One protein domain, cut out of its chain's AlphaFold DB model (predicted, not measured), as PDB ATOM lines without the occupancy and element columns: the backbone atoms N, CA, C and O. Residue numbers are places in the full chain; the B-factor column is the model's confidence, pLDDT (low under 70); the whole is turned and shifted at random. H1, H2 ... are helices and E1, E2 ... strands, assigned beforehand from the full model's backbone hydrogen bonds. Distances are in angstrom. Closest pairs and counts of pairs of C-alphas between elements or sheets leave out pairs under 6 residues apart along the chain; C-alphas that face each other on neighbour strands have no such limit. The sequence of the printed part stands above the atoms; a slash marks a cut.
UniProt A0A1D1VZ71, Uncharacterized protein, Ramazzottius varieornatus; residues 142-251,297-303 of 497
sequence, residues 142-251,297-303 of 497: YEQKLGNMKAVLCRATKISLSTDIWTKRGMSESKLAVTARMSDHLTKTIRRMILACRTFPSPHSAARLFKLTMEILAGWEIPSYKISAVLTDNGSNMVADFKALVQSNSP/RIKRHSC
ATOM      1  N   TYR A 142      45.538  -4.262-106.649       94.12
ATOM      2  CA  TYR A 142      44.835  -3.663-105.521       94.12
ATOM      3  C   TYR A 142      44.772  -2.140-105.655       94.12
ATOM      4  O   TYR A 142      43.664  -1.605-105.669       94.12
ATOM      5  N   GLU A 143      45.903  -1.462-105.856       95.06
ATOM      6  CA  GLU A 143      45.949   0.000-106.020       95.06
ATOM      7  C   GLU A 143      45.121   0.465-107.222       95.06
ATOM      8  O   GLU A 143      44.313   1.392-107.124       95.06
ATOM      9  N   GLN A 144      45.213  -0.249-108.348       95.81
ATOM     10  CA  GLN A 144      44.391   0.038-109.520       95.81
ATOM     11  C   GLN A 144      42.890  -0.100-109.209       95.81
ATOM     12  O   GLN A 144      42.072   0.715-109.649       95.81
ATOM     13  N   LYS A 145      42.475  -1.148-108.487       93.56
ATOM     14  CA  LYS A 145      41.064  -1.342-108.114       93.56
ATOM     15  C   LYS A 145      40.609  -0.323-107.078       93.56
ATOM     16  O   LYS A 145      39.491   0.171-107.212       93.56
ATOM     17  N   LEU A 146      41.462   0.030-106.123       92.38
ATOM     18  CA  LEU A 146      41.206   1.061-105.127       92.38
ATOM     19  C   LEU A 146      40.970   2.419-105.800       92.38
ATOM     20  O   LEU A 146      39.933   3.034-105.556       92.38
ATOM     21  N   GLY A 147      41.848   2.831-106.719       93.62
ATOM     22  CA  GLY A 147      41.692   4.066-107.493       93.62
ATOM     23  C   GLY A 147      40.401   4.090-108.319       93.62
ATOM     24  O   GLY A 147      39.647   5.059-108.275       93.62
ATOM     25  N   ASN A 148      40.069   2.981-108.990       91.75
ATOM     26  CA  ASN A 148      38.805   2.857-109.724       91.75
ATOM     27  C   ASN A 148      37.575   2.986-108.811       91.75
ATOM     28  O   ASN A 148      36.586   3.614-109.187       91.75
ATOM     29  N   MET A 149      37.614   2.388-107.618       92.12
ATOM     30  CA  MET A 149      36.522   2.484-106.648       92.12
ATOM     31  C   MET A 149      36.384   3.905-106.092       92.12
ATOM     32  O   MET A 149      35.266   4.416-106.042       92.12
ATOM     33  N   LYS A 150      37.498   4.570-105.755       92.31
ATOM     34  CA  LYS A 150      37.512   5.985-105.346       92.31
ATOM     35  C   LYS A 150      36.939   6.895-106.433       92.31
ATOM     36  O   LYS A 150      36.085   7.722-106.139       92.31
ATOM     37  N   ALA A 151      37.307   6.684-107.698       89.94
ATOM     38  CA  ALA A 151      36.754   7.448-108.817       89.94
ATOM     39  C   ALA A 151      35.230   7.277-108.949       89.94
ATOM     40  O   ALA A 151      34.515   8.241-109.212       89.94
ATOM     41  N   VAL A 152      34.710   6.065-108.729       89.19
ATOM     42  CA  VAL A 152      33.258   5.828-108.718       89.19
ATOM     43  C   VAL A 152      32.595   6.574-107.558       89.19
ATOM     44  O   VAL A 152      31.602   7.257-107.791       89.19
ATOM     45  N   LEU A 153      33.148   6.496-106.341       89.94
ATOM     46  CA  LEU A 153      32.661   7.233-105.160       89.94
ATOM     47  C   LEU A 153      32.684   8.750-105.370       89.94
ATOM     48  O   LEU A 153      31.736   9.436-104.993       89.94
ATOM     49  N   CYS A 154      33.719   9.265-106.031       88.00
ATOM     50  CA  CYS A 154      33.823  10.675-106.376       88.00
ATOM     51  C   CYS A 154      32.724  11.107-107.362       88.00
ATOM     52  O   CYS A 154      32.139  12.171-107.192       88.00
ATOM     53  N   ARG A 155      32.356  10.268-108.336       86.50
ATOM     54  CA  ARG A 155      31.272  10.584-109.283       86.50
ATOM     55  C   ARG A 155      29.860  10.453-108.711       86.50
ATOM     56  O   ARG A 155      28.924  10.940-109.334       86.50
ATOM     57  N   ALA A 156      29.672   9.788-107.571       86.12
ATOM     58  CA  ALA A 156      28.345   9.724-106.966       86.12
ATOM     59  C   ALA A 156      27.865  11.099-106.517       86.12
ATOM     60  O   ALA A 156      28.589  11.830-105.835       86.12
ATOM     61  N   THR A 157      26.592  11.364-106.798       84.31
ATOM     62  CA  THR A 157      25.858  12.499-106.239       84.31
ATOM     63  C   THR A 157      25.650  12.309-104.738       84.31
ATOM     64  O   THR A 157      26.003  13.175-103.939       84.31
ATOM     65  N   LYS A 158      25.132  11.140-104.339       86.12
ATOM     66  CA  LYS A 158      24.874  10.774-102.942       86.12
ATOM     67  C   LYS A 158      25.266   9.329-102.645       86.12
ATOM     68  O   LYS A 158      25.205   8.442-103.497       86.12
ATOM     69  N   ILE A 159      25.654   9.097-101.395       90.00
ATOM     70  CA  ILE A 159      26.101   7.814-100.862       90.00
ATOM     71  C   ILE A 159      25.277   7.499 -99.618       90.00
ATOM     72  O   ILE A 159      25.179   8.295 -98.684       90.00
ATOM     73  N   SER A 160      24.710   6.300 -99.583       89.88
ATOM     74  CA  SER A 160      24.112   5.732 -98.381       89.88
ATOM     75  C   SER A 160      25.068   4.723 -97.764       89.88
ATOM     76  O   SER A 160      25.533   3.799 -98.434       89.88
ATOM     77  N   LEU A 161      25.353   4.870 -96.478       90.81
ATOM     78  CA  LEU A 161      26.207   3.951 -95.738       90.81
ATOM     79  C   LEU A 161      25.351   2.917 -95.010       90.81
ATOM     80  O   LEU A 161      24.283   3.229 -94.495       90.81
ATOM     81  N   SER A 162      25.833   1.686 -94.922       90.31
ATOM     82  CA  SER A 162      25.324   0.695 -93.979       90.31
ATOM     83  C   SER A 162      26.467   0.183 -93.121       90.31
ATOM     84  O   SER A 162      27.468  -0.301 -93.663       90.31
ATOM     85  N   THR A 163      26.308   0.287 -91.806       88.94
ATOM     86  CA  THR A 163      27.314  -0.127 -90.831       88.94
ATOM     87  C   THR A 163      26.795  -1.278 -89.983       88.94
ATOM     88  O   THR A 163      25.657  -1.268 -89.508       88.94
ATOM     89  N   ASP A 164      27.632  -2.301 -89.838       87.44
ATOM     90  CA  ASP A 164      27.314  -3.515 -89.091       87.44
ATOM     91  C   ASP A 164      28.451  -3.854 -88.131       87.44
ATOM     92  O   ASP A 164      29.631  -3.706 -88.472       87.44
ATOM     93  N   ILE A 165      28.087  -4.309 -86.934       86.38
ATOM     94  CA  ILE A 165      29.033  -4.728 -85.906       86.38
ATOM     95  C   ILE A 165      28.686  -6.127 -85.448       86.38
ATOM     96  O   ILE A 165      27.571  -6.421 -85.023       86.38
ATOM     97  N   TRP A 166      29.699  -6.982 -85.429       85.19
ATOM     98  CA  TRP A 166      29.578  -8.292 -84.821       85.19
ATOM     99  C   TRP A 166      30.849  -8.664 -84.078       85.19
ATOM    100  O   TRP A 166      31.961  -8.243 -84.405       85.19
ATOM    101  N   THR A 167      30.681  -9.516 -83.077       82.12
ATOM    102  CA  THR A 167      31.796 -10.095 -82.336       82.12
ATOM    103  C   THR A 167      32.052 -11.515 -82.831       82.12
ATOM    104  O   THR A 167      31.134 -12.324 -82.997       82.12
ATOM    105  N   LYS A 168      33.324 -11.827 -83.087       81.12
ATOM    106  CA  LYS A 168      33.803 -13.161 -83.454       81.12
ATOM    107  C   LYS A 168      33.416 -14.162 -82.367       81.12
ATOM    108  O   LYS A 168      33.399 -13.858 -81.172       81.12
ATOM    109  N   ARG A 169      33.094 -15.388 -82.785       73.81
ATOM    110  CA  ARG A 169      32.741 -16.467 -81.855       73.81
ATOM    111  C   ARG A 169      33.879 -16.674 -80.850       73.81
ATOM    112  O   ARG A 169      35.029 -16.773 -81.256       73.81
ATOM    113  N   GLY A 170      33.534 -16.751 -79.565       74.44
ATOM    114  CA  GLY A 170      34.513 -16.791 -78.472       74.44
ATOM    115  C   GLY A 170      34.891 -15.412 -77.921       74.44
ATOM    116  O   GLY A 170      35.773 -15.340 -77.081       74.44
ATOM    117  N   MET A 171      34.229 -14.338 -78.375       74.75
ATOM    118  CA  MET A 171      34.447 -12.958 -77.914       74.75
ATOM    119  C   MET A 171      35.886 -12.453 -78.091       74.75
ATOM    120  O   MET A 171      36.298 -11.509 -77.429       74.75
ATOM    121  N   SER A 172      36.647 -13.059 -79.009       79.94
ATOM    122  CA  SER A 172      38.071 -12.762 -79.172       79.94
ATOM    123  C   SER A 172      38.334 -11.445 -79.908       79.94
ATOM    124  O   SER A 172      39.358 -10.815 -79.691       79.94
ATOM    125  N   GLU A 173      37.437 -11.044 -80.813       84.25
ATOM    126  CA  GLU A 173      37.591  -9.862 -81.669       84.25
ATOM    127  C   GLU A 173      36.217  -9.291 -82.022       84.25
ATOM    128  O   GLU A 173      35.300 -10.050 -82.345       84.25
ATOM    129  N   SER A 174      36.092  -7.968 -82.065       87.62
ATOM    130  CA  SER A 174      34.924  -7.287 -82.632       87.62
ATOM    131  C   SER A 174      35.268  -6.672 -83.973       87.62
ATOM    132  O   SER A 174      36.386  -6.200 -84.175       87.62
ATOM    133  N   LYS A 175      34.317  -6.722 -84.905       89.88
ATOM    134  CA  LYS A 175      34.484  -6.242 -86.275       89.88
ATOM    135  C   LYS A 175      33.435  -5.193 -86.605       89.88
ATOM    136  O   LYS A 175      32.274  -5.367 -86.257       89.88
ATOM    137  N   LEU A 176      33.873  -4.134 -87.276       90.12
ATOM    138  CA  LEU A 176      33.046  -3.095 -87.878       90.12
ATOM    139  C   LEU A 176      33.142  -3.238 -89.395       90.12
ATOM    140  O   LEU A 176      34.233  -3.101 -89.960       90.12
ATOM    141  N   ALA A 177      32.012  -3.487 -90.050       92.12
ATOM    142  CA  ALA A 177      31.903  -3.351 -91.492       92.12
ATOM    143  C   ALA A 177      31.225  -2.041 -91.861       92.12
ATOM    144  O   ALA A 177      30.186  -1.691 -91.305       92.12
ATOM    145  N   VAL A 178      31.782  -1.365 -92.861       92.69
ATOM    146  CA  VAL A 178      31.175  -0.192 -93.490       92.69
ATOM    147  C   VAL A 178      31.010  -0.501 -94.966       92.69
ATOM    148  O   VAL A 178      31.964  -0.868 -95.654       92.69
ATOM    149  N   THR A 179      29.782  -0.384 -95.451       93.12
ATOM    150  CA  THR A 179      29.439  -0.582 -96.857       93.12
ATOM    151  C   THR A 179      28.806   0.696 -97.390       93.12
ATOM    152  O   THR A 179      27.878   1.211 -96.778       93.12
ATOM    153  N   ALA A 180      29.269   1.173 -98.540       92.62
ATOM    154  CA  ALA A 180      28.632   2.236 -99.300       92.62
ATOM    155  C   ALA A 180      27.701   1.657-100.368       92.62
ATOM    156  O   ALA A 180      28.028   0.677-101.046       92.62
ATOM    157  N   ARG A 181      26.541   2.289-100.527       90.56
ATOM    158  CA  ARG A 181      25.589   2.059-101.608       90.56
ATOM    159  C   ARG A 181      25.321   3.376-102.320       90.56
ATOM    160  O   ARG A 181      25.143   4.407-101.678       90.56
ATOM    161  N   MET A 182      25.294   3.317-103.640       89.12
ATOM    162  CA  MET A 182      25.184   4.484-104.508       89.12
ATOM    163  C   MET A 182      24.493   4.096-105.815       89.12
ATOM    164  O   MET A 182      24.649   2.962-106.280       89.12
ATOM    165  N   SER A 183      23.750   5.020-106.413       83.25
ATOM    166  CA  SER A 183      23.320   4.904-107.804       83.25
ATOM    167  C   SER A 183      24.458   5.358-108.713       83.25
ATOM    168  O   SER A 183      25.072   6.398-108.488       83.25
ATOM    169  N   ASP A 184      24.771   4.555-109.724       78.81
ATOM    170  CA  ASP A 184      25.685   4.953-110.788       78.81
ATOM    171  C   ASP A 184      24.868   5.344-112.018       78.81
ATOM    172  O   ASP A 184      24.302   4.481-112.692       78.81
ATOM    173  N   HIS A 185      24.818   6.648-112.288       74.88
ATOM    174  CA  HIS A 185      24.029   7.240-113.370       74.88
ATOM    175  C   HIS A 185      24.405   6.697-114.752       74.88
ATOM    176  O   HIS A 185      23.520   6.461-115.569       74.88
ATOM    177  N   LEU A 186      25.687   6.393-114.995       73.44
ATOM    178  CA  LEU A 186      26.136   5.882-116.296       73.44
ATOM    179  C   LEU A 186      25.604   4.478-116.580       73.44
ATOM    180  O   LEU A 186      25.256   4.149-117.710       73.44
ATOM    181  N   THR A 187      25.579   3.621-115.559       75.94
ATOM    182  CA  THR A 187      25.137   2.230-115.724       75.94
ATOM    183  C   THR A 187      23.667   2.033-115.387       75.94
ATOM    184  O   THR A 187      23.150   0.942-115.616       75.94
ATOM    185  N   LYS A 188      22.996   3.050-114.826       75.75
ATOM    186  CA  LYS A 188      21.646   2.959-114.249       75.75
ATOM    187  C   LYS A 188      21.512   1.788-113.262       75.75
ATOM    188  O   LYS A 188      20.452   1.180-113.135       75.75
ATOM    189  N   THR A 189      22.599   1.449-112.558       80.69
ATOM    190  CA  THR A 189      22.618   0.362-111.566       80.69
ATOM    191  C   THR A 189      22.967   0.869-110.177       80.69
ATOM    192  O   THR A 189      23.700   1.841-109.997       80.69
ATOM    193  N   ILE A 190      22.460   0.165-109.165       82.56
ATOM    194  CA  ILE A 190      22.876   0.370-107.783       82.56
ATOM    195  C   ILE A 190      24.189  -0.376-107.575       82.56
ATOM    196  O   ILE A 190      24.264  -1.598-107.728       82.56
ATOM    197  N   ARG A 191      25.228   0.355-107.179       85.94
ATOM    198  CA  ARG A 191      26.512  -0.223-106.800       85.94
ATOM    199  C   ARG A 191      26.603  -0.353-105.293       85.94
ATOM    200  O   ARG A 191      26.229   0.547-104.540       85.94
ATOM    201  N   ARG A 192      27.168  -1.478-104.868       88.56
ATOM    202  CA  ARG A 192      27.579  -1.721-103.492       88.56
ATOM    203  C   ARG A 192      29.090  -1.852-103.421       88.56
ATOM    204  O   ARG A 192      29.682  -2.622-104.174       88.56
ATOM    205  N   MET A 193      29.690  -1.157-102.464       90.88
ATOM    206  CA  MET A 193      31.116  -1.222-102.174       90.88
ATOM    207  C   MET A 193      31.337  -1.471-100.688       90.88
ATOM    208  O   MET A 193      30.810  -0.756 -99.843       90.88
ATOM    209  N   ILE A 194      32.124  -2.492-100.362       92.62
ATOM    210  CA  ILE A 194      32.576  -2.718 -98.988       92.62
ATOM    211  C   ILE A 194      33.794  -1.823 -98.780       92.62
ATOM    212  O   ILE A 194      34.838  -2.066 -99.378       92.62
ATOM    213  N   LEU A 195      33.644  -0.788 -97.956       93.62
ATOM    214  CA  LEU A 195      34.707   0.176 -97.675       93.62
ATOM    215  C   LEU A 195      35.679  -0.359 -96.622       93.62
ATOM    216  O   LEU A 195      36.881  -0.115 -96.675       93.62
ATOM    217  N   ALA A 196      35.156  -1.081 -95.634       93.25
ATOM    218  CA  ALA A 196      35.961  -1.579 -94.534       93.25
ATOM    219  C   ALA A 196      35.337  -2.811 -93.878       93.25
ATOM    220  O   ALA A 196      34.118  -2.953 -93.822       93.25
ATOM    221  N   CYS A 197      36.202  -3.660 -93.324       92.81
ATOM    222  CA  CYS A 197      35.878  -4.685 -92.336       92.81
ATOM    223  C   CYS A 197      37.011  -4.695 -91.294       92.81
ATOM    224  O   CYS A 197      37.928  -5.515 -91.369       92.81
ATOM    225  N   ARG A 198      36.994  -3.734 -90.364       89.56
ATOM    226  CA  ARG A 198      38.080  -3.507 -89.396       89.56
ATOM    227  C   ARG A 198      37.808  -4.213 -88.078       89.56
ATOM    228  O   ARG A 198      36.676  -4.233 -87.606       89.56
ATOM    229  N   THR A 199      38.850  -4.764 -87.467       88.94
ATOM    230  CA  THR A 199      38.807  -5.226 -86.077       88.94
ATOM    231  C   THR A 199      39.049  -4.061 -85.126       88.94
ATOM    232  O   THR A 199      39.921  -3.236 -85.387       88.94
ATOM    233  N   PHE A 200      38.325  -4.009 -84.012       82.56
ATOM    234  CA  PHE A 200      38.553  -3.019 -82.960       82.56
ATOM    235  C   PHE A 200      38.373  -3.646 -81.567       82.56
ATOM    236  O   PHE A 200      37.549  -4.552 -81.407       82.56
ATOM    237  N   PRO A 201      39.155  -3.214 -80.562       80.00
ATOM    238  CA  PRO A 201      39.078  -3.774 -79.218       80.00
ATOM    239  C   PRO A 201      37.935  -3.156 -78.397       80.00
ATOM    240  O   PRO A 201      37.446  -2.062 -78.689       80.00
ATOM    241  N   SER A 202      37.546  -3.860 -77.332       71.50
ATOM    242  CA  SER A 202      36.639  -3.364 -76.289       71.50
ATOM    243  C   SER A 202      37.248  -2.144 -75.562       71.50
ATOM    244  O   SER A 202      38.475  -2.085 -75.444       71.50
ATOM    245  N   PRO A 203      36.452  -1.175 -75.062       76.25
ATOM    246  CA  PRO A 203      34.986  -1.093 -75.081       76.25
ATOM    247  C   PRO A 203      34.411  -0.587 -76.411       76.25
ATOM    248  O   PRO A 203      35.001   0.248 -77.095       76.25
ATOM    249  N   HIS A 204      33.208  -1.061 -76.756       75.25
ATOM    250  CA  HIS A 204      32.471  -0.644 -77.958       75.25
ATOM    251  C   HIS A 204      31.739   0.691 -77.749       75.25
ATOM    252  O   HIS A 204      30.534   0.767 -77.960       75.25
ATOM    253  N   SER A 205      32.419   1.732 -77.271       74.38
ATOM    254  CA  SER A 205      31.770   3.026 -77.039       74.38
ATOM    255  C   SER A 205      31.375   3.706 -78.354       74.38
ATOM    256  O   SER A 205      32.048   3.558 -79.376       74.38
ATOM    257  N   ALA A 206      30.307   4.500 -78.306       73.19
ATOM    258  CA  ALA A 206      29.838   5.290 -79.441       73.19
ATOM    259  C   ALA A 206      30.942   6.183 -80.038       73.19
ATOM    260  O   ALA A 206      31.185   6.147 -81.236       73.19
ATOM    261  N   ALA A 207      31.691   6.895 -79.191       71.88
ATOM    262  CA  ALA A 207      32.782   7.775 -79.621       71.88
ATOM    263  C   ALA A 207      33.901   7.040 -80.385       71.88
ATOM    264  O   ALA A 207      34.518   7.596 -81.294       71.88
ATOM    265  N   ARG A 208      34.179   5.777 -80.037       79.19
ATOM    266  CA  ARG A 208      35.202   4.984 -80.729       79.19
ATOM    267  C   ARG A 208      34.733   4.549 -82.112       79.19
ATOM    268  O   ARG A 208      35.522   4.568 -83.054       79.19
ATOM    269  N   LEU A 209      33.467   4.158 -82.220       80.88
ATOM    270  CA  LEU A 209      32.847   3.803 -83.494       80.88
ATOM    271  C   LEU A 209      32.763   5.018 -84.422       80.88
ATOM    272  O   LEU A 209      33.111   4.890 -85.599       80.88
ATOM    273  N   PHE A 210      32.471   6.193 -83.862       80.31
ATOM    274  CA  PHE A 210      32.491   7.465 -84.574       80.31
ATOM    275  C   PHE A 210      33.854   7.712 -85.204       80.31
ATOM    276  O   PHE A 210      33.977   7.849 -86.422       80.31
ATOM    277  N   LYS A 211      34.902   7.681 -84.372       83.00
ATOM    278  CA  LYS A 211      36.283   7.901 -84.801       83.00
ATOM    279  C   LYS A 211      36.696   6.921 -85.899       83.00
ATOM    280  O   LYS A 211      37.193   7.346 -86.936       83.00
ATOM    281  N   LEU A 212      36.438   5.626 -85.706       86.88
ATOM    282  CA  LEU A 212      36.750   4.597 -86.703       86.88
ATOM    283  C   LEU A 212      36.002   4.826 -88.018       86.88
ATOM    284  O   LEU A 212      36.571   4.630 -89.090       86.88
ATOM    285  N   THR A 213      34.736   5.236 -87.948       85.88
ATOM    286  CA  THR A 213      33.937   5.525 -89.139       85.88
ATOM    287  C   THR A 213      34.483   6.746 -89.873       85.88
ATOM    288  O   THR A 213      34.642   6.683 -91.089       85.88
ATOM    289  N   MET A 214      34.853   7.815 -89.162       85.00
ATOM    290  CA  MET A 214      35.451   9.009 -89.774       85.00
ATOM    291  C   MET A 214      36.809   8.705 -90.411       85.00
ATOM    292  O   MET A 214      37.051   9.118 -91.539       85.00
ATOM    293  N   GLU A 215      37.658   7.907 -89.760       89.88
ATOM    294  CA  GLU A 215      38.930   7.441 -90.335       89.88
ATOM    295  C   GLU A 215      38.726   6.620 -91.617       89.88
ATOM    296  O   GLU A 215      39.514   6.721 -92.558       89.88
ATOM    297  N   ILE A 216      37.682   5.784 -91.664       92.12
ATOM    298  CA  ILE A 216      37.333   5.031 -92.872       92.12
ATOM    299  C   ILE A 216      36.910   6.004 -93.974       92.12
ATOM    300  O   ILE A 216      37.451   5.930 -95.071       92.12
ATOM    301  N   LEU A 217      35.985   6.924 -93.699       90.31
ATOM    302  CA  LEU A 217      35.500   7.872 -94.705       90.31
ATOM    303  C   LEU A 217      36.613   8.781 -95.235       90.31
ATOM    304  O   LEU A 217      36.716   8.951 -96.448       90.31
ATOM    305  N   ALA A 218      37.487   9.270 -94.352       90.31
ATOM    306  CA  ALA A 218      38.656  10.060 -94.720       90.31
ATOM    307  C   ALA A 218      39.620   9.269 -95.620       90.31
ATOM    308  O   ALA A 218      40.041   9.774 -96.655       90.31
ATOM    309  N   GLY A 219      39.911   8.003 -95.294       91.19
ATOM    310  CA  GLY A 219      40.776   7.152 -96.126       91.19
ATOM    311  C   GLY A 219      40.203   6.842 -97.519       91.19
ATOM    312  O   GLY A 219      40.954   6.573 -98.461       91.19
ATOM    313  N   TRP A 220      38.877   6.900 -97.656       93.38
ATOM    314  CA  TRP A 220      38.167   6.771 -98.930       93.38
ATOM    315  C   TRP A 220      37.899   8.113 -99.627       93.38
ATOM    316  O   TRP A 220      37.299   8.096-100.699       93.38
ATOM    317  N   GLU A 221      38.346   9.238 -99.054       91.88
ATOM    318  CA  GLU A 221      38.129  10.600 -99.573       91.88
ATOM    319  C   GLU A 221      36.638  10.912 -99.806       91.88
ATOM    320  O   GLU A 221      36.258  11.585-100.763       91.88
ATOM    321  N   ILE A 222      35.765  10.390 -98.935       89.69
ATOM    322  CA  ILE A 222      34.320  10.626 -99.011       89.69
ATOM    323  C   ILE A 222      33.982  11.852 -98.157       89.69
ATOM    324  O   ILE A 222      34.055  11.765 -96.930       89.69
ATOM    325  N   PRO A 223      33.567  12.976 -98.763       85.19
ATOM    326  CA  PRO A 223      33.167  14.146 -98.001       85.19
ATOM    327  C   PRO A 223      31.791  13.945 -97.353       85.19
ATOM    328  O   PRO A 223      30.908  13.291 -97.920       85.19
ATOM    329  N   SER A 224      31.580  14.557 -96.186       80.19
ATOM    330  CA  SER A 224      30.350  14.385 -95.402       80.19
ATOM    331  C   SER A 224      29.076  14.774 -96.160       80.19
ATOM    332  O   SER A 224      28.073  14.076 -96.045       80.19
ATOM    333  N   TYR A 225      29.115  15.818 -96.999       81.31
ATOM    334  CA  TYR A 225      27.949  16.310 -97.754       81.31
ATOM    335  C   TYR A 225      27.425  15.326 -98.822       81.31
ATOM    336  O   TYR A 225      26.292  15.457 -99.305       81.31
ATOM    337  N   LYS A 226      28.231  14.325 -99.212       86.44
ATOM    338  CA  LYS A 226      27.787  13.238-100.101       86.44
ATOM    339  C   LYS A 226      27.005  12.166 -99.361       86.44
ATOM    340  O   LYS A 226      26.300  11.389-100.000       86.44
ATOM    341  N   ILE A 227      27.105  12.098 -98.039       87.38
ATOM    342  CA  ILE A 227      26.413  11.087 -97.249       87.38
ATOM    343  C   ILE A 227      24.966  11.541 -97.062       87.38
ATOM    344  O   ILE A 227      24.698  12.513 -96.370       87.38
ATOM    345  N   SER A 228      24.016  10.834 -97.671       84.19
ATOM    346  CA  SER A 228      22.587  11.131 -97.492       84.19
ATOM    347  C   SER A 228      22.000  10.411 -96.282       84.19
ATOM    348  O   SER A 228      21.162  10.943 -95.555       84.19
ATOM    349  N   ALA A 229      22.440   9.175 -96.061       84.31
ATOM    350  CA  ALA A 229      21.825   8.276 -95.102       84.31
ATOM    351  C   ALA A 229      22.837   7.298 -94.509       84.31
ATOM    352  O   ALA A 229      23.732   6.813 -95.205       84.31
ATOM    353  N   VAL A 230      22.638   6.940 -93.241       85.50
ATOM    354  CA  VAL A 230      23.379   5.867 -92.577       85.50
ATOM    355  C   VAL A 230      22.424   4.862 -91.945       85.50
ATOM    356  O   VAL A 230      21.659   5.185 -91.039       85.50
ATOM    357  N   LEU A 231      22.471   3.626 -92.433       85.50
ATOM    358  CA  LEU A 231      21.701   2.491 -91.948       85.50
ATOM    359  C   LEU A 231      22.518   1.708 -90.923       85.50
ATOM    360  O   LEU A 231      23.600   1.219 -91.243       85.50
ATOM    361  N   THR A 232      21.984   1.513 -89.721       84.69
ATOM    362  CA  THR A 232      22.661   0.693 -88.708       84.69
ATOM    363  C   THR A 232      21.688  -0.188 -87.941       84.69
ATOM    364  O   THR A 232      20.470   0.003 -87.992       84.69
ATOM    365  N   ASP A 233      22.217  -1.132 -87.162       80.06
ATOM    366  CA  ASP A 233      21.418  -1.827 -86.154       80.06
ATOM    367  C   ASP A 233      20.927  -0.879 -85.034       80.06
ATOM    368  O   ASP A 233      21.303   0.296 -84.960       80.06
ATOM    369  N   ASN A 234      20.061  -1.389 -84.157       74.31
ATOM    370  CA  ASN A 234      19.549  -0.637 -83.007       74.31
ATOM    371  C   ASN A 234      20.366  -0.860 -81.727       74.31
ATOM    372  O   ASN A 234      19.857  -0.634 -80.628       74.31
ATOM    373  N   GLY A 235      21.618  -1.314 -81.835       71.06
ATOM    374  CA  GLY A 235      22.520  -1.378 -80.694       71.06
ATOM    375  C   GLY A 235      22.701   0.016 -80.094       71.06
ATOM    376  O   GLY A 235      22.895   0.984 -80.826       71.06
ATOM    377  N   SER A 236      22.644   0.139 -78.767       72.56
ATOM    378  CA  SER A 236      22.733   1.436 -78.071       72.56
ATOM    379  C   SER A 236      23.966   2.242 -78.487       72.56
ATOM    380  O   SER A 236      23.870   3.448 -78.706       72.56
ATOM    381  N   ASN A 237      25.097   1.562 -78.675       75.56
ATOM    382  CA  ASN A 237      26.351   2.177 -79.103       75.56
ATOM    383  C   ASN A 237      26.286   2.686 -80.550       75.56
ATOM    384  O   ASN A 237      26.748   3.790 -80.810       75.56
ATOM    385  N   MET A 238      25.653   1.938 -81.461       75.94
ATOM    386  CA  MET A 238      25.438   2.360 -82.852       75.94
ATOM    387  C   MET A 238      24.468   3.539 -82.926       75.94
ATOM    388  O   MET A 238      24.685   4.494 -83.668       75.94
ATOM    389  N   VAL A 239      23.394   3.502 -82.133       72.19
ATOM    390  CA  VAL A 239      22.424   4.599 -82.056       72.19
ATOM    391  C   VAL A 239      23.091   5.879 -81.571       72.19
ATOM    392  O   VAL A 239      22.897   6.918 -82.195       72.19
ATOM    393  N   ALA A 240      23.859   5.813 -80.486       66.25
ATOM    394  CA  ALA A 240      24.542   6.977 -79.936       66.25
ATOM    395  C   ALA A 240      25.626   7.519 -80.885       66.25
ATOM    396  O   ALA A 240      25.678   8.725 -81.102       66.25
ATOM    397  N   ASP A 241      26.423   6.641 -81.500       71.12
ATOM    398  CA  ASP A 241      27.483   7.008 -82.446       71.12
ATOM    399  C   ASP A 241      26.931   7.794 -83.642       71.12
ATOM    400  O   ASP A 241      27.236   8.965 -83.861       71.12
ATOM    401  N   PHE A 242      26.016   7.178 -84.385       73.31
ATOM    402  CA  PHE A 242      25.528   7.788 -85.614       73.31
ATOM    403  C   PHE A 242      24.552   8.940 -85.361       73.31
ATOM    404  O   PHE A 242      24.319   9.728 -86.269       73.31
ATOM    405  N   LYS A 243      24.009   9.095 -84.145       73.25
ATOM    406  CA  LYS A 243      23.348  10.349 -83.746       73.25
ATOM    407  C   LYS A 243      24.354  11.493 -83.620       73.25
ATOM    408  O   LYS A 243      24.057  12.577 -84.109       73.25
ATOM    409  N   ALA A 244      25.529  11.243 -83.039       68.69
ATOM    410  CA  ALA A 244      26.597  12.237 -82.981       68.69
ATOM    411  C   ALA A 244      27.072  12.632 -84.391       68.69
ATOM    412  O   ALA A 244      27.264  13.813 -84.653       68.69
ATOM    413  N   LEU A 245      27.146  11.678 -85.332       68.75
ATOM    414  CA  LEU A 245      27.455  11.966 -86.741       68.75
ATOM    415  C   LEU A 245      26.420  12.836 -87.448       68.75
ATOM    416  O   LEU A 245      26.774  13.698 -88.250       68.75
ATOM    417  N   VAL A 246      25.138  12.588 -87.188       70.38
ATOM    418  CA  VAL A 246      24.067  13.431 -87.729       70.38
ATOM    419  C   VAL A 246      24.179  14.843 -87.154       70.38
ATOM    420  O   VAL A 246      24.080  15.811 -87.897       70.38
ATOM    421  N   GLN A 247      24.449  14.964 -85.852       72.06
ATOM    422  CA  GLN A 247      24.584  16.253 -85.173       72.06
ATOM    423  C   GLN A 247      25.807  17.051 -85.642       72.06
ATOM    424  O   GLN A 247      25.689  18.255 -85.831       72.06
ATOM    425  N   SER A 248      26.948  16.397 -85.887       67.06
ATOM    426  CA  SER A 248      28.174  17.060 -86.355       67.06
ATOM    427  C   SER A 248      28.098  17.566 -87.799       67.06
ATOM    428  O   SER A 248      28.980  18.304 -88.218       67.06
ATOM    429  N   ASN A 249      27.097  17.130 -88.572       61.78
ATOM    430  CA  ASN A 249      26.900  17.508 -89.975       61.78
ATOM    431  C   ASN A 249      25.599  18.294 -90.202       61.78
ATOM    432  O   ASN A 249      25.169  18.450 -91.344       61.78
ATOM    433  N   SER A 250      24.947  18.769 -89.137       53.44
ATOM    434  CA  SER A 250      23.893  19.774 -89.283       53.44
ATOM    435  C   SER A 250      24.533  21.089 -89.737       53.44
ATOM    436  O   SER A 250      25.564  21.456 -89.170       53.44
ATOM    437  N   PRO A 251      23.948  21.815 -90.707       47.88
ATOM    438  CA  PRO A 251      24.393  23.165 -91.016       47.88
ATOM    439  C   PRO A 251      24.321  23.994 -89.732       47.88
ATOM    440  O   PRO A 251      23.270  24.070 -89.091       47.88
ATOM    441  N   ARG A 297      20.953  17.236 -94.700       66.31
ATOM    442  CA  ARG A 297      21.201  16.586 -93.412       66.31
ATOM    443  C   ARG A 297      21.387  15.084 -93.588       66.31
ATOM    444  O   ARG A 297      20.590  14.403 -94.234       66.31
ATOM    445  N   ILE A 298      22.413  14.541 -92.933       76.19
ATOM    446  CA  ILE A 298      22.599  13.092 -92.831       76.19
ATOM    447  C   ILE A 298      21.426  12.513 -92.034       76.19
ATOM    448  O   ILE A 298      21.157  12.945 -90.915       76.19
ATOM    449  N   LYS A 299      20.744  11.496 -92.571       78.25
ATOM    450  CA  LYS A 299      19.666  10.798 -91.851       78.25
ATOM    451  C   LYS A 299      20.133   9.436 -91.354       78.25
ATOM    452  O   LYS A 299      20.645   8.609 -92.107       78.25
ATOM    453  N   ARG A 300      19.935   9.164 -90.064       81.88
ATOM    454  CA  ARG A 300      20.154   7.827 -89.498       81.88
ATOM    455  C   ARG A 300      18.887   6.989 -89.668       81.88
ATOM    456  O   ARG A 300      17.842   7.341 -89.130       81.88
ATOM    457  N   HIS A 301      19.007   5.829 -90.306       79.00
ATOM    458  CA  HIS A 301      17.934   4.843 -90.408       79.00
ATOM    459  C   HIS A 301      18.216   3.619 -89.536       79.00
ATOM    460  O   HIS A 301      19.317   3.063 -89.530       79.00
ATOM    461  N   SER A 302      17.190   3.165 -88.819       77.06
ATOM    462  CA  SER A 302      17.220   1.887 -88.115       77.06
ATOM    463  C   SER A 302      17.055   0.730 -89.103       77.06
ATOM    464  O   SER A 302      16.217   0.765 -90.005       77.06
ATOM    465  N   CYS A 303      17.841  -0.332 -88.931       82.44
ATOM    466  CA  CYS A 303      17.738  -1.528 -89.758       82.44
ATOM    467  C   CYS A 303      16.380  -2.217 -89.549       82.44
ATOM    468  O   CYS A 303      16.129  -2.826 -88.507       82.44
TER     469      CYS A 303
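Overview. This is residues 142 to 251 and 297 to 303 of the 497 residues of an uncharacterized protein of Ramazzottius varieornatus (UniProt A0A1D1VZ71). A twisted sheet of five strands forms a wall with the three helices H1, H2 and H3 over one of its faces and no named helix over the other. The long hairpins of E1, E2 and E3 make one part of the sheet, and the shorter E4 and E5 continue it beside E1; H2 and H3 pack on each other, while H1 stands separately over E2 and E3. The printed part has 117 residues, with three named helices and five named strands in the order H1, E1, E2, E3, H2, E4, H3, E5. The mixed sheet has the order E3, E2, E1, E4, E5, and the class is mixed, helices and strands. The whole is compact, with a radius of gyration of the C-alphas of 14.4 A and spans of 43 by 36 by 22 A.

Along the chain. H1, residues 142 to 155, begins at C-alpha 142 (44.835, -3.663, -105.521) and is 20.0 A long. E1, residues 159 to 167, measures 26.4 A; E2, residues 174 to 184, 32.1 A; and E3, residues 189 to 200, 32.9 A. H2, residues 206 to 219, is 20.0 A long and begins at C-alpha 206 (29.838, 5.290, -79.441). E4 is residues 227 to 232, 14.0 A, and H3 is residues 236 to 248, 18.5 A. E5, residues 299 to 302, is 10.0 A long and ends at C-alpha 302 (17.220, 1.887, -88.115).

Arrangement. H1 is on the sheet at a height of 10.1 A; its closest C-alphas to E3 are those of Met 149 and Met 193, 7.9 A apart. E1, E2 and E3 form a meander, each strand the antiparallel neighbour of the one before, with N 162 and O 179 at 2.8 A and N 193 and O 180 at 2.9 A. E3, H2 and E4 form a split strand-helix-strand unit, two strands running the same way with E2 and E1 between them, and its crossover is right-handed. H2 is on the same face as H1, but the two are apart. E4 is parallel to E1, with N 161 and O 229 at 2.8 A. H3, on that face too, runs along the strands, at 6 degrees to E4 on the local plane. Residues 206 to 210 of H2 touch H3 at a steep tilt of 56 degrees; the closest C-alphas, of Ala 206 and Asp 241, are 4.2 A apart. E5 is parallel to E4, with N 301 and O 230 at 2.8 A. In H1, H2 and H3 every O i to N i+4 pair is within hydrogen-bond range.

Size, cuts and confidence. The C-alphas farthest apart, of Gly 170 and Leu 186, are 44.9 A apart. Residues 252 to 296 are not printed, and C-alphas 251 and 297 are 7.7 A apart across this cut. Of the links printed whole, none is long. The mean pLDDT of the printed part is 82.7; residues 240, 244 to 245, 248 to 251 and 297 are under 70.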